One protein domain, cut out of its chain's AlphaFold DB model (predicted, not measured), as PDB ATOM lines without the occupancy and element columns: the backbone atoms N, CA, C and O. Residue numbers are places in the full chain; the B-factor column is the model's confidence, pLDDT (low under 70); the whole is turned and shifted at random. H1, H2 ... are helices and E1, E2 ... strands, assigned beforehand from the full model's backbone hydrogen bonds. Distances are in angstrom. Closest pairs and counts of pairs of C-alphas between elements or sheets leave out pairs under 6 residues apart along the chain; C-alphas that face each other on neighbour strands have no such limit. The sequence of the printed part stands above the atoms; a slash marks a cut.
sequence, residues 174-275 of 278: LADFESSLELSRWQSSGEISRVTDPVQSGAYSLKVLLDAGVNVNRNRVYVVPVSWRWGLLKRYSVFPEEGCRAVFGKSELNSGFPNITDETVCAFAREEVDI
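AT A GLANCE: This is residues 174 to 275 of the 278 residues of an uncharacterized protein of Desulfofustis glycolicus DSM 9705 (UniProt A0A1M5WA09). With little regular structure, a strongly twisted wall of four strands, order E1 E2 E4 E3, bears long loops, residues 209 to 232 and 238 to 266; residues 250 to 256 stick out, and small H1 grazes the sheet. The 102 printed residues, 25 in named elements, run H1 E1 E2 E3 E4: mostly strand, antiparallel, compact, radius of gyration of the C-alphas 14.0 A, spans 34 by 32 by 21 A.

HOW THE PARTS SIT: E4, residues 267 to 274, pairs staggered: antiparallel with E2, residues 205 to 208, at 128 degrees (N 208 and O 267, 3.4 A), and in a hairpin with E3, residues 233 to 237, at 148 degrees (N 235 and O 272, 2.8 A). E2 forms a hairpin with E1, residues 192 to 195, at 145 degrees (N 207 and O 193, 2.8 A). H1, residues 180 to 183, too short for an O i to N i+4 pair, only grazes the sheet; the closest C-alphas of H1 and E1, those of Leu 183 and Ile 192, are 7.6 A apart.

IN THESE COORDINATES: H1 begins at C-alpha 180 (171.732, 150.469, 164.550); E4, 21.1 A long, ends at C-alpha 274 (154.814, 167.286, 160.335).

THE WHOLE: The farthest C-alphas, Val 214 and Ile 275, are 40.0 A apart. The printed part has no cut; links E2 to E3 and E3 to E4 are long. pLDDT is under 70 at 51 residues, among them 246 to 275.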
ATOM      1  N   LEU A 174     161.939 160.204 160.628       86.31
ATOM      2  CA  LEU A 174     163.355 160.360 160.292       86.31
ATOM      3  C   LEU A 174     164.222 159.366 161.051       86.31
ATOM      4  O   LEU A 174     165.112 158.767 160.454       86.31
ATOM      5  N   ALA A 175     163.955 159.177 162.338       90.88
ATOM      6  CA  ALA A 175     164.627 158.179 163.156       90.88
ATOM      7  C   ALA A 175     163.661 157.640 164.211       90.88
ATOM      8  O   ALA A 175     163.066 158.417 164.963       90.88
ATOM      9  N   ASP A 176     163.525 156.320 164.258       93.44
ATOM     10  CA  ASP A 176     162.851 155.567 165.319       93.44
ATOM     11  C   ASP A 176     163.826 154.650 166.079       93.44
ATOM     12  O   ASP A 176     163.462 154.077 167.095       93.44
ATOM     13  N   PHE A 177     165.092 154.600 165.651       94.94
ATOM     14  CA  PHE A 177     166.204 153.858 166.245       94.94
ATOM     15  C   PHE A 177     166.054 152.338 166.206       94.94
ATOM     16  O   PHE A 177     166.836 151.620 166.842       94.94
ATOM     17  N   GLU A 178     165.147 151.825 165.378       96.12
ATOM     18  CA  GLU A 178     164.982 150.388 165.170       96.12
ATOM     19  C   GLU A 178     166.225 149.779 164.498       96.12
ATOM     20  O   GLU A 178     166.620 148.638 164.769       96.12
ATOM     21  N   SER A 179     166.935 150.564 163.679       95.38
ATOM     22  CA  SER A 179     168.198 150.174 163.055       95.38
ATOM     23  C   SER A 179     169.412 150.770 163.774       95.38
ATOM     24  O   SER A 179     169.495 151.972 164.014       95.38
ATOM     25  N   SER A 180     170.450 149.963 164.023       94.94
ATOM     26  CA  SER A 180     171.732 150.469 164.550       94.94
ATOM     27  C   SER A 180     172.442 151.422 163.585       94.94
ATOM     28  O   SER A 180     173.266 152.222 164.019       94.94
ATOM     29  N   LEU A 181     172.116 151.371 162.288       94.31
ATOM     30  CA  LEU A 181     172.645 152.317 161.303       94.31
ATOM     31  C   LEU A 181     172.172 153.750 161.564       94.31
ATOM     32  O   LEU A 181     172.918 154.682 161.268       94.31
ATOM     33  N   GLU A 182     170.995 153.934 162.166       93.25
ATOM     34  CA  GLU A 182     170.468 155.264 162.471       93.25
ATOM     35  C   GLU A 182     171.349 155.991 163.478       93.25
ATOM     36  O   GLU A 182     171.572 157.184 163.303       93.25
ATOM     37  N   LEU A 183     171.943 155.276 164.447       92.44
ATOM     38  CA  LEU A 183     172.883 155.845 165.423       92.44
ATOM     39  C   LEU A 183     174.019 156.620 164.754       92.44
ATOM     40  O   LEU A 183     174.415 157.670 165.240       92.44
ATOM     41  N   SER A 184     174.514 156.132 163.612       90.94
ATOM     42  CA  SER A 184     175.622 156.763 162.886       90.94
ATOM     43  C   SER A 184     175.289 158.141 162.293       90.94
ATOM     44  O   SER A 184     176.194 158.836 161.833       90.94
ATOM     45  N   ARG A 185     174.010 158.550 162.283       88.31
ATOM     46  CA  ARG A 185     173.581 159.909 161.895       88.31
ATOM     47  C   ARG A 185     173.750 160.924 163.020       88.31
ATOM     48  O   ARG A 185     173.759 162.127 162.757       88.31
ATOM     49  N   TRP A 186     173.833 160.433 164.251       88.50
ATOM     50  CA  TRP A 186     173.849 161.239 165.457       88.50
ATOM     51  C   TRP A 186     175.277 161.344 165.957       88.50
ATOM     52  O   TRP A 186     175.992 160.352 166.089       88.50
ATOM     53  N   GLN A 187     175.695 162.573 166.225       85.19
ATOM     54  CA  GLN A 187     176.969 162.861 166.862       85.19
ATOM     55  C   GLN A 187     176.694 163.588 168.171       85.19
ATOM     56  O   GLN A 187     175.825 164.460 168.233       85.19
ATOM     57  N   SER A 188     177.426 163.210 169.212       85.00
ATOM     58  CA  SER A 188     177.365 163.818 170.536       85.00
ATOM     59  C   SER A 188     178.781 163.930 171.081       85.00
ATOM     60  O   SER A 188     179.661 163.150 170.713       85.00
ATOM     61  N   SER A 189     178.997 164.907 171.957       82.06
ATOM     62  CA  SER A 189     180.208 164.984 172.777       82.06
ATOM     63  C   SER A 189     180.284 163.873 173.825       82.06
ATOM     64  O   SER A 189     181.368 163.608 174.335       82.06
ATOM     65  N   GLY A 190     179.151 163.250 174.157       84.19
ATOM     66  CA  GLY A 190     179.072 162.149 175.107       84.19
ATOM     67  C   GLY A 190     178.615 160.836 174.478       84.19
ATOM     68  O   GLY A 190     178.526 160.699 173.255       84.19
ATOM     69  N   GLU A 191     178.358 159.841 175.323       88.88
ATOM     70  CA  GLU A 191     178.020 158.493 174.876       88.88
ATOM     71  C   GLU A 191     176.612 158.448 174.268       88.88
ATOM     72  O   GLU A 191     175.645 158.955 174.839       88.88
ATOM     73  N   ILE A 192     176.499 157.808 173.104       91.06
ATOM     74  CA  ILE A 192     175.230 157.538 172.433       91.06
ATOM     75  C   ILE A 192     175.002 156.029 172.426       91.06
ATOM     76  O   ILE A 192     175.863 155.268 171.984       91.06
ATOM     77  N   SER A 193     173.822 155.590 172.852       94.44
ATOM     78  CA  SER A 193     173.422 154.181 172.806       94.44
ATOM     79  C   SER A 193     171.940 154.029 172.459       94.44
ATOM     80  O   SER A 193     171.170 154.982 172.537       94.44
ATOM     81  N   ARG A 194     171.527 152.826 172.040       95.31
ATOM     82  CA  ARG A 194     170.100 152.476 171.933       95.31
ATOM     83  C   ARG A 194     169.634 151.867 173.242       95.31
ATOM     84  O   ARG A 194     170.327 151.000 173.775       95.31
ATOM     85  N   VAL A 195     168.450 152.250 173.694       95.50
ATOM     86  CA  VAL A 195     167.791 151.645 174.857       95.50
ATOM     87  C   VAL A 195     166.390 151.171 174.498       95.50
ATOM     88  O   VAL A 195     165.849 151.573 173.473       95.50
ATOM     89  N   THR A 196     165.815 150.314 175.337       95.94
ATOM     90  CA  THR A 196     164.455 149.773 175.181       95.94
ATOM     91  C   THR A 196     163.442 150.401 176.143       95.94
ATOM     92  O   THR A 196     162.275 150.028 176.120       95.94
ATOM     93  N   ASP A 197     163.879 151.323 177.004       92.69
ATOM     94  CA  ASP A 197     163.035 152.051 177.954       92.69
ATOM     95  C   ASP A 197     163.730 153.373 178.345       92.69
ATOM     96  O   ASP A 197     164.906 153.326 178.731       92.69
ATOM     97  N   PRO A 198     163.080 154.546 178.214       90.06
ATOM     98  CA  PRO A 198     161.747 154.781 177.650       90.06
ATOM     99  C   PRO A 198     161.717 154.680 176.120       90.06
ATOM    100  O   PRO A 198     162.636 155.130 175.433       90.06
ATOM    101  N   VAL A 199     160.629 154.134 175.570       90.06
ATOM    102  CA  VAL A 199     160.375 154.041 174.120       90.06
ATOM    103  C   VAL A 199     158.991 154.599 173.810       90.06
ATOM    104  O   VAL A 199     158.001 154.215 174.424       90.06
ATOM    105  N   GLN A 200     158.915 155.521 172.850       86.81
ATOM    106  CA  GLN A 200     157.641 156.103 172.411       86.81
ATOM    107  C   GLN A 200     156.933 155.231 171.365       86.81
ATOM    108  O   GLN A 200     155.707 155.155 171.338       86.81
ATOM    109  N   SER A 201     157.706 154.615 170.473       87.06
ATOM    110  CA  SER A 201     157.233 153.785 169.367       87.06
ATOM    111  C   SER A 201     158.315 152.782 168.995       87.06
ATOM    112  O   SER A 201     159.485 153.143 169.040       87.06
ATOM    113  N   GLY A 202     157.930 151.584 168.556       93.62
ATOM    114  CA  GLY A 202     158.899 150.541 168.219       93.62
ATOM    115  C   GLY A 202     159.441 149.833 169.462       93.62
ATOM    116  O   GLY A 202     158.745 149.722 170.472       93.62
ATOM    117  N   ALA A 203     160.658 149.316 169.358       96.44
ATOM    118  CA  ALA A 203     161.381 148.616 170.409       96.44
ATOM    119  C   ALA A 203     162.556 149.426 170.977       96.44
ATOM    120  O   ALA A 203     163.054 149.069 172.047       96.44
ATOM    121  N   TYR A 204     163.012 150.481 170.292       96.62
ATOM    122  CA  TYR A 204     164.208 151.224 170.682       96.62
ATOM    123  C   TYR A 204     164.012 152.745 170.721       96.62
ATOM    124  O   TYR A 204     163.118 153.318 170.110       96.62
ATOM    125  N   SER A 205     164.883 153.417 171.471       94.62
ATOM    126  CA  SER A 205     165.057 154.869 171.460       94.62
ATOM    127  C   SER A 205     166.538 155.229 171.606       94.62
ATOM    128  O   SER A 205     167.372 154.398 171.984       94.62
ATOM    129  N   LEU A 206     166.888 156.471 171.273       93.56
ATOM    130  CA  LEU A 206     168.241 156.993 171.446       93.56
ATOM    131  C   LEU A 206     168.457 157.460 172.878       93.56
ATOM    132  O   LEU A 206     167.772 158.375 173.310       93.56
ATOM    133  N   LYS A 207     169.458 156.924 173.571       92.31
ATOM    134  CA  LYS A 207     169.990 157.504 174.802       92.31
ATOM    135  C   LYS A 207     171.225 158.328 174.478       92.31
ATOM    136  O   LYS A 207     172.165 157.814 173.870       92.31
ATOM    137  N   VAL A 208     171.243 159.570 174.944       89.25
ATOM    138  CA  VAL A 208     172.444 160.405 174.933       89.25
ATOM    139  C   VAL A 208     172.832 160.741 176.365       89.25
ATOM    140  O   VAL A 208     172.056 161.361 177.090       89.25
ATOM    141  N   LEU A 209     174.037 160.333 176.757       86.75
ATOM    142  CA  LEU A 209     174.670 160.740 178.004       86.75
ATOM    143  C   LEU A 209     175.511 161.981 177.732       86.75
ATOM    144  O   LEU A 209     176.450 161.923 176.943       86.75
ATOM    145  N   LEU A 210     175.173 163.099 178.366       82.12
ATOM    146  CA  LEU A 210     175.938 164.339 178.270       82.12
ATOM    147  C   LEU A 210     176.768 164.518 179.544       82.12
ATOM    148  O   LEU A 210     176.244 164.410 180.649       82.12
ATOM    149  N   ASP A 211     178.064 164.786 179.390       78.44
ATOM    150  CA  ASP A 211     178.966 164.985 180.527       78.44
ATOM    151  C   ASP A 211     178.750 166.380 181.128       78.44
ATOM    152  O   ASP A 211     179.030 167.389 180.482       78.44
ATOM    153  N   ALA A 212     178.247 166.469 182.358       67.94
ATOM    154  CA  ALA A 212     177.979 167.745 183.025       67.94
ATOM    155  C   ALA A 212     179.253 168.551 183.383       67.94
ATOM    156  O   ALA A 212     179.158 169.671 183.885       67.94
ATOM    157  N   GLY A 213     180.452 168.018 183.118       61.47
ATOM    158  CA  GLY A 213     181.733 168.637 183.455       61.47
ATOM    159  C   GLY A 213     182.147 169.857 182.610       61.47
ATOM    160  O   GLY A 213     182.514 169.749 181.442       61.47
ATOM    161  N   VAL A 214     182.205 171.024 183.269       52.25
ATOM    162  CA  VAL A 214     183.015 172.250 183.021       52.25
ATOM    163  C   VAL A 214     182.847 172.999 181.682       52.25
ATOM    164  O   VAL A 214     183.205 174.172 181.609       52.25
ATOM    165  N   ASN A 215     182.254 172.432 180.629       56.28
ATOM    166  CA  ASN A 215     181.981 173.175 179.389       56.28
ATOM    167  C   ASN A 215     180.630 172.809 178.764       56.28
ATOM    168  O   ASN A 215     180.566 172.149 177.726       56.28
ATOM    169  N   VAL A 216     179.550 173.337 179.343       56.91
ATOM    170  CA  VAL A 216     178.159 173.150 178.879       56.91
ATOM    171  C   VAL A 216     177.980 173.529 177.398       56.91
ATOM    172  O   VAL A 216     177.203 172.914 176.673       56.91
ATOM    173  N   ASN A 217     178.806 174.449 176.886       55.06
ATOM    174  CA  ASN A 217     178.817 174.847 175.475       55.06
ATOM    175  C   ASN A 217     179.291 173.759 174.486       55.06
ATOM    176  O   ASN A 217     179.135 173.958 173.276       55.06
ATOM    177  N   ARG A 218     179.859 172.635 174.955       55.91
ATOM    178  CA  ARG A 218     180.305 171.503 174.116       55.91
ATOM    179  C   ARG A 218     179.319 170.337 174.062       55.91
ATOM    180  O   ARG A 218     179.477 169.489 173.190       55.91
ATOM    181  N   ASN A 219     178.299 170.315 174.919       61.09
ATOM    182  CA  ASN A 219     177.306 169.246 174.942       61.09
ATOM    183  C   ASN A 219     176.232 169.472 173.899       61.09
ATOM    184  O   ASN A 219     175.215 170.113 174.148       61.09
ATOM    185  N   ARG A 220     176.504 168.985 172.693       67.50
ATOM    186  CA  ARG A 220     175.638 169.208 171.546       67.50
ATOM    187  C   ARG A 220     175.372 167.892 170.849       67.50
ATOM    188  O   ARG A 220     176.302 167.186 170.469       67.50
ATOM    189  N   VAL A 221     174.089 167.597 170.687       69.81
ATOM    190  CA  VAL A 221     173.618 166.522 169.825       69.81
ATOM    191  C   VAL A 221     173.309 167.142 168.482       69.81
ATOM    192  O   VAL A 221     172.480 168.048 168.383       69.81
ATOM    193  N   TYR A 222     173.990 166.662 167.455       71.50
ATOM    194  CA  TYR A 222     173.759 167.105 166.096       71.50
ATOM    195  C   TYR A 222     173.260 165.947 165.253       71.50
ATOM    196  O   TYR A 222     173.838 164.858 165.254       71.50
ATOM    197  N   VAL A 223     172.196 166.223 164.510       69.56
ATOM    198  CA  VAL A 223     171.751 165.387 163.402       69.56
ATOM    199  C   VAL A 223     172.484 165.880 162.173       69.56
ATOM    200  O   VAL A 223     172.348 167.054 161.820       69.56
ATOM    201  N   VAL A 224     173.262 165.008 161.528       62.84
ATOM    202  CA  VAL A 224     173.840 165.343 160.223       62.84
ATOM    203  C   VAL A 224     172.674 165.638 159.278       62.84
ATOM    204  O   VAL A 224     171.822 164.761 159.086       62.84
ATOM    205  N   PRO A 225     172.570 166.865 158.740       56.44
ATOM    206  CA  PRO A 225     171.460 167.222 157.883       56.44
ATOM    207  C   PRO A 225     171.493 166.311 156.662       56.44
ATOM    208  O   PRO A 225     172.461 166.256 155.912       56.44
ATOM    209  N   VAL A 226     170.408 165.584 156.445       60.44
ATOM    210  CA  VAL A 226     170.100 165.117 155.096       60.44
ATOM    211  C   VAL A 226     169.683 166.371 154.335       60.44
ATOM    212  O   VAL A 226     169.104 167.288 154.929       60.44
ATOM    213  N   SER A 227     169.990 166.445 153.048       60.00
ATOM    214  CA  SER A 227     169.686 167.585 152.183       60.00
ATOM    215  C   SER A 227     168.169 167.748 151.954       60.00
ATOM    216  O   SER A 227     167.638 167.607 150.854       60.00
ATOM    217  N   TRP A 228     167.419 168.067 153.009       60.53
ATOM    218  CA  TRP A 228     165.988 168.316 152.949       60.53
ATOM    219  C   TRP A 228     165.762 169.725 152.405       60.53
ATOM    220  O   TRP A 228     165.726 170.706 153.141       60.53
ATOM    221  N   ARG A 229     165.558 169.833 151.091       57.94
ATOM    222  CA  ARG A 229     165.057 171.063 150.446       57.94
ATOM    223  C   ARG A 229     163.594 171.386 150.793       57.94
ATOM    224  O   ARG A 229     163.030 172.331 150.251       57.94
ATOM    225  N   TRP A 230     162.975 170.611 151.678       55.38
ATOM    226  CA  TRP A 230     161.563 170.697 152.028       55.38
ATOM    227  C   TRP A 230     161.468 171.320 153.421       55.38
ATOM    228  O   TRP A 230     161.800 170.666 154.406       55.38
ATOM    229  N   GLY A 231     161.103 172.603 153.495       57.47
ATOM    230  CA  GLY A 231     161.059 173.417 154.720       57.47
ATOM    231  C   GLY A 231     159.973 173.002 155.715       57.47
ATOM    232  O   GLY A 231     159.088 173.792 156.027       57.47
ATOM    233  N   LEU A 232     160.024 171.762 156.191       63.28
ATOM    234  CA  LEU A 232     159.007 171.158 157.043       63.28
ATOM    235  C   LEU A 232     159.345 171.304 158.532       63.28
ATOM    236  O   LEU A 232     160.514 171.364 158.929       63.28
ATOM    237  N   LEU A 233     158.302 171.355 159.366       66.69
ATOM    238  CA  LEU A 233     158.443 171.392 160.819       66.69
ATOM    239  C   LEU A 233     158.935 170.041 161.338       66.69
ATOM    240  O   LEU A 233     158.366 168.995 161.028       66.69
ATOM    241  N   LYS A 234     159.970 170.091 162.176       70.81
ATOM    242  CA  LYS A 234     160.530 168.939 162.884       70.81
ATOM    243  C   LYS A 234     159.921 168.868 164.281       70.81
ATOM    244  O   LYS A 234     159.918 169.866 165.003       70.81
ATOM    245  N   ARG A 235     159.421 167.701 164.667       76.31
ATOM    246  CA  ARG A 235     158.948 167.388 166.017       76.31
ATOM    247  C   ARG A 235     159.946 166.457 166.681       76.31
ATOM    248  O   ARG A 235     160.357 165.476 166.073       76.31
ATOM    249  N   TYR A 236     160.288 166.763 167.927       78.94
ATOM    250  CA  TYR A 236     161.146 165.932 168.758       78.94
ATOM    251  C   TYR A 236     160.373 165.445 169.978       78.94
ATOM    252  O   TYR A 236     159.747 166.257 170.658       78.94
ATOM    253  N   SER A 237     160.427 164.148 170.270       79.81
ATOM    254  CA  SER A 237     159.894 163.605 171.528       79.81
ATOM    255  C   SER A 237     161.032 163.288 172.476       79.81
ATOM    256  O   SER A 237     161.891 162.478 172.128       79.81
ATOM    257  N   VAL A 238     161.040 163.941 173.642       83.00
ATOM    258  CA  VAL A 238     162.150 163.863 174.593       83.00
ATOM    259  C   VAL A 238     161.681 163.536 175.993       83.00
ATOM    260  O   VAL A 238     160.787 164.188 176.526       83.00
ATOM    261  N   PHE A 239     162.336 162.545 176.589       83.44
ATOM    262  CA  PHE A 239     162.151 162.157 177.978       83.44
ATOM    263  C   PHE A 239     163.421 162.554 178.757       83.44
ATOM    264  O   PHE A 239     164.520 162.199 178.341       83.44
ATOM    265  N   PRO A 240     163.337 163.370 179.814       82.25
ATOM    266  CA  PRO A 240     164.459 163.563 180.722       82.25
ATOM    267  C   PRO A 240     164.554 162.388 181.706       82.25
ATOM    268  O   PRO A 240     163.537 161.801 182.074       82.25
ATOM    269  N   GLU A 241     165.768 162.052 182.145       81.44
ATOM    270  CA  GLU A 241     165.961 161.147 183.288       81.44
ATOM    271  C   GLU A 241     165.447 161.803 184.584       81.44
ATOM    272  O   GLU A 241     165.401 163.035 184.686       81.44
ATOM    273  N   GLU A 242     165.024 161.003 185.568       82.25
ATOM    274  CA  GLU A 242     164.490 161.528 186.830       82.25
ATOM    275  C   GLU A 242     165.470 162.510 187.492       82.25
ATOM    276  O   GLU A 242     166.669 162.262 187.596       82.25
ATOM    277  N   GLY A 243     164.950 163.662 187.927       80.50
ATOM    278  CA  GLY A 243     165.753 164.727 188.535       80.50
ATOM    279  C   GLY A 243     166.500 165.628 187.545       80.50
ATOM    280  O   GLY A 243     167.096 166.610 187.979       80.50
ATOM    281  N   CYS A 244     166.431 165.359 186.237       73.56
ATOM    282  CA  CYS A 244     167.005 166.215 185.199       73.56
ATOM    283  C   CYS A 244     165.917 167.057 184.513       73.56
ATOM    284  O   CYS A 244     164.769 166.629 184.357       73.56
ATOM    285  N   ARG A 245     166.273 168.256 184.040       73.19
ATOM    286  CA  ARG A 245     165.417 169.070 183.170       73.19
ATOM    287  C   ARG A 245     166.107 169.232 181.819       73.19
ATOM    288  O   ARG A 245     167.255 169.641 181.730       73.19
ATOM    289  N   ALA A 246     165.401 168.898 180.743       68.81
ATOM    290  CA  ALA A 246     165.887 169.151 179.393       68.81
ATOM    291  C   ALA A 246     165.411 170.537 178.937       68.81
ATOM    292  O   ALA A 246     164.206 170.793 178.865       68.81
ATOM    293  N   VAL A 247     166.348 171.435 178.629       68.38
ATOM    294  CA  VAL A 247     166.049 172.755 178.057       68.38
ATOM    295  C   VAL A 247     166.391 172.735 176.570       68.38
ATOM    296  O   VAL A 247     167.554 172.617 176.191       68.38
ATOM    297  N   PHE A 248     165.375 172.876 175.717       66.56
ATOM    298  CA  PHE A 248     165.553 172.958 174.267       66.56
ATOM    299  C   PHE A 248     165.612 174.416 173.821       66.56
ATOM    300  O   PHE A 248     164.614 175.133 173.863       66.56
ATOM    301  N   GLY A 249     166.790 174.852 173.376       60.84
ATOM    302  CA  GLY A 249     166.976 176.136 172.710       60.84
ATOM    303  C   GLY A 249     166.995 175.962 171.194       60.84
ATOM    304  O   GLY A 249     167.749 175.141 170.673       60.84
ATOM    305  N   LYS A 250     166.204 176.755 170.464       56.97
ATOM    306  CA  LYS A 250     166.378 176.892 169.015       56.97
ATOM    307  C   LYS A 250     167.573 177.810 168.785       56.97
ATOM    308  O   LYS A 250     167.452 179.017 168.965       56.97
ATOM    309  N   SER A 251     168.725 177.258 168.425       49.72
ATOM    310  CA  SER A 251     169.858 178.093 168.037       49.72
ATOM    311  C   SER A 251     169.852 178.330 166.547       49.72
ATOM    312  O   SER A 251     170.083 177.411 165.757       49.72
ATOM    313  N   GLU A 252     169.640 179.576 166.157       49.72
ATOM    314  CA  GLU A 252     170.169 180.028 164.884       49.72
ATOM    315  C   GLU A 252     171.693 179.995 165.016       49.72
ATOM    316  O   GLU A 252     172.245 180.511 165.986       49.72
ATOM    317  N   LEU A 253     172.370 179.330 164.076       45.62
ATOM    318  CA  LEU A 253     173.806 179.006 164.100       45.62
ATOM    319  C   LEU A 253     174.762 180.205 164.330       45.62
ATOM    320  O   LEU A 253     175.963 179.986 164.439       45.62
ATOM    321  N   ASN A 254     174.256 181.439 164.459       39.41
ATOM    322  CA  ASN A 254     175.016 182.678 164.646       39.41
ATOM    323  C   ASN A 254     174.649 183.520 165.889       39.41
ATOM    324  O   ASN A 254     175.278 184.555 166.103       39.41
ATOM    325  N   SER A 255     173.682 183.130 166.725       37.69
ATOM    326  CA  SER A 255     173.344 183.884 167.946       37.69
ATOM    327  C   SER A 255     173.838 183.145 169.189       37.69
ATOM    328  O   SER A 255     173.416 182.016 169.438       37.69
ATOM    329  N   GLY A 256     174.740 183.764 169.957       38.06
ATOM    330  CA  GLY A 256     175.302 183.197 171.187       38.06
ATOM    331  C   GLY A 256     174.228 182.638 172.126       38.06
ATOM    332  O   GLY A 256     173.212 183.281 172.378       38.06
ATOM    333  N   PHE A 257     174.455 181.421 172.618       42.56
ATOM    334  CA  PHE A 257     173.545 180.753 173.541       42.56
ATOM    335  C   PHE A 257     173.591 181.404 174.930       42.56
ATOM    336  O   PHE A 257     174.660 181.846 175.361       42.56
ATOM    337  N   PRO A 258     172.469 181.420 175.668       42.34
ATOM    338  CA  PRO A 258     172.502 181.745 177.086       42.34
ATOM    339  C   PRO A 258     173.357 180.713 177.840       42.34
ATOM    340  O   PRO A 258     173.265 179.514 177.581       42.34
ATOM    341  N   ASN A 259     174.186 181.187 178.777       40.31
ATOM    342  CA  ASN A 259     174.926 180.330 179.704       40.31
ATOM    343  C   ASN A 259     173.925 179.540 180.558       40.31
ATOM    344  O   ASN A 259     173.300 180.101 181.455       40.31
ATOM    345  N   ILE A 260     173.780 178.249 180.273       45.44
ATOM    346  CA  ILE A 260     173.107 177.296 181.153       45.44
ATOM    347  C   ILE A 260     174.213 176.687 182.014       45.44
ATOM    348  O   ILE A 260     175.127 176.066 181.480       45.44
ATOM    349  N   THR A 261     174.187 176.930 183.320       38.09
ATOM    350  CA  THR A 261     175.133 176.360 184.289       38.09
ATOM    351  C   THR A 261     174.415 175.295 185.118       38.09
ATOM    352  O   THR A 261     173.343 175.572 185.645       38.09
ATOM    353  N   ASP A 262     175.034 174.115 185.232       37.31
ATOM    354  CA  ASP A 262     174.785 173.067 186.244       37.31
ATOM    355  C   ASP A 262     173.650 172.034 186.062       37.31
ATOM    356  O   ASP A 262     173.134 171.527 187.056       37.31
ATOM    357  N   GLU A 263     173.318 171.591 184.841       41.84
ATOM    358  CA  GLU A 263     172.410 170.436 184.666       41.84
ATOM    359  C   GLU A 263     173.004 169.325 183.777       41.84
ATOM    360  O   GLU A 263     173.482 169.567 182.667       41.84
ATOM    361  N   THR A 264     172.953 168.081 184.275       41.97
ATOM    362  CA  THR A 264     173.186 166.870 183.471       41.97
ATOM    363  C   THR A 264     171.936 166.648 182.629       41.97
ATOM    364  O   THR A 264     170.844 166.505 183.171       41.97
ATOM    365  N   VAL A 265     172.066 166.652 181.305       44.03
ATOM    366  CA  VAL A 265     170.926 166.459 180.403       44.03
ATOM    367  C   VAL A 265     171.012 165.058 179.811       44.03
ATOM    368  O   VAL A 265     171.792 164.804 178.898       44.03
ATOM    369  N   CYS A 266     170.194 164.147 180.323       44.50
ATOM    370  CA  CYS A 266     169.887 162.896 179.640       44.50
ATOM    371  C   CYS A 266     168.652 163.143 178.775       44.50
ATOM    372  O   CYS A 266     167.596 163.498 179.294       44.50
ATOM    373  N   ALA A 267     168.800 163.022 177.459       50.19
ATOM    374  CA  ALA A 267     167.729 163.274 176.506       50.19
ATOM    375  C   ALA A 267     167.526 162.040 175.632       50.19
ATOM    376  O   ALA A 267     168.459 161.566 174.982       50.19
ATOM    377  N   PHE A 268     166.290 161.552 175.600       51.56
ATOM    378  CA  PHE A 268     165.823 160.668 174.536       51.56
ATOM    379  C   PHE A 268     165.277 161.531 173.400       51.56
ATOM    380  O   PHE A 268     164.783 162.613 173.669       51.56
ATOM    381  N   ALA A 269     165.395 161.137 172.138       52.53
ATOM    382  CA  ALA A 269     164.869 161.938 171.032       52.53
ATOM    383  C   ALA A 269     164.233 161.026 169.988       52.53
ATOM    384  O   ALA A 269     164.808 159.996 169.663       52.53
ATOM    385  N   ARG A 270     163.082 161.419 169.440       48.72
ATOM    386  CA  ARG A 270     162.506 160.881 168.193       48.72
ATOM    387  C   ARG A 270     162.198 162.044 167.272       48.72
ATOM    388  O   ARG A 270     161.533 162.960 167.737       48.72
ATOM    389  N   GLU A 271     162.649 162.014 166.019       51.75
ATOM    390  CA  GLU A 271     162.404 163.095 165.053       51.75
ATOM    391  C   GLU A 271     161.324 162.696 164.037       51.75
ATOM    392  O   GLU A 271     161.494 161.755 163.257       51.75
ATOM    393  N   GLU A 272     160.214 163.433 164.037       52.47
ATOM    394  CA  GLU A 272     159.128 163.315 163.062       52.47
ATOM    395  C   GLU A 272     158.995 164.609 162.262       52.47
ATOM    396  O   GLU A 272     159.205 165.704 162.787       52.47
ATOM    397  N   VAL A 273     158.599 164.499 160.999       50.06
ATOM    398  CA  VAL A 273     158.263 165.661 160.176       50.06
ATOM    399  C   VAL A 273     156.750 165.821 160.095       50.06
ATOM    400  O   VAL A 273     156.039 164.900 159.701       50.06
ATOM    401  N   ASP A 274     156.242 167.000 160.448       45.91
ATOM    402  CA  ASP A 274     154.814 167.286 160.335       45.91
ATOM    403  C   ASP A 274     154.465 167.751 158.914       45.91
ATOM    404  O   ASP A 274     154.872 168.830 158.480       45.91
ATOM    405  N   ILE A 275     153.721 166.915 158.184       42.12
ATOM    406  CA  ILE A 275     153.280 167.174 156.804       42.12
ATOM    407  C   ILE A 275     151.935 167.926 156.776       42.12
ATOM    408  O   ILE A 275     151.539 168.425 155.732       42.12
TER     409      ILE A 275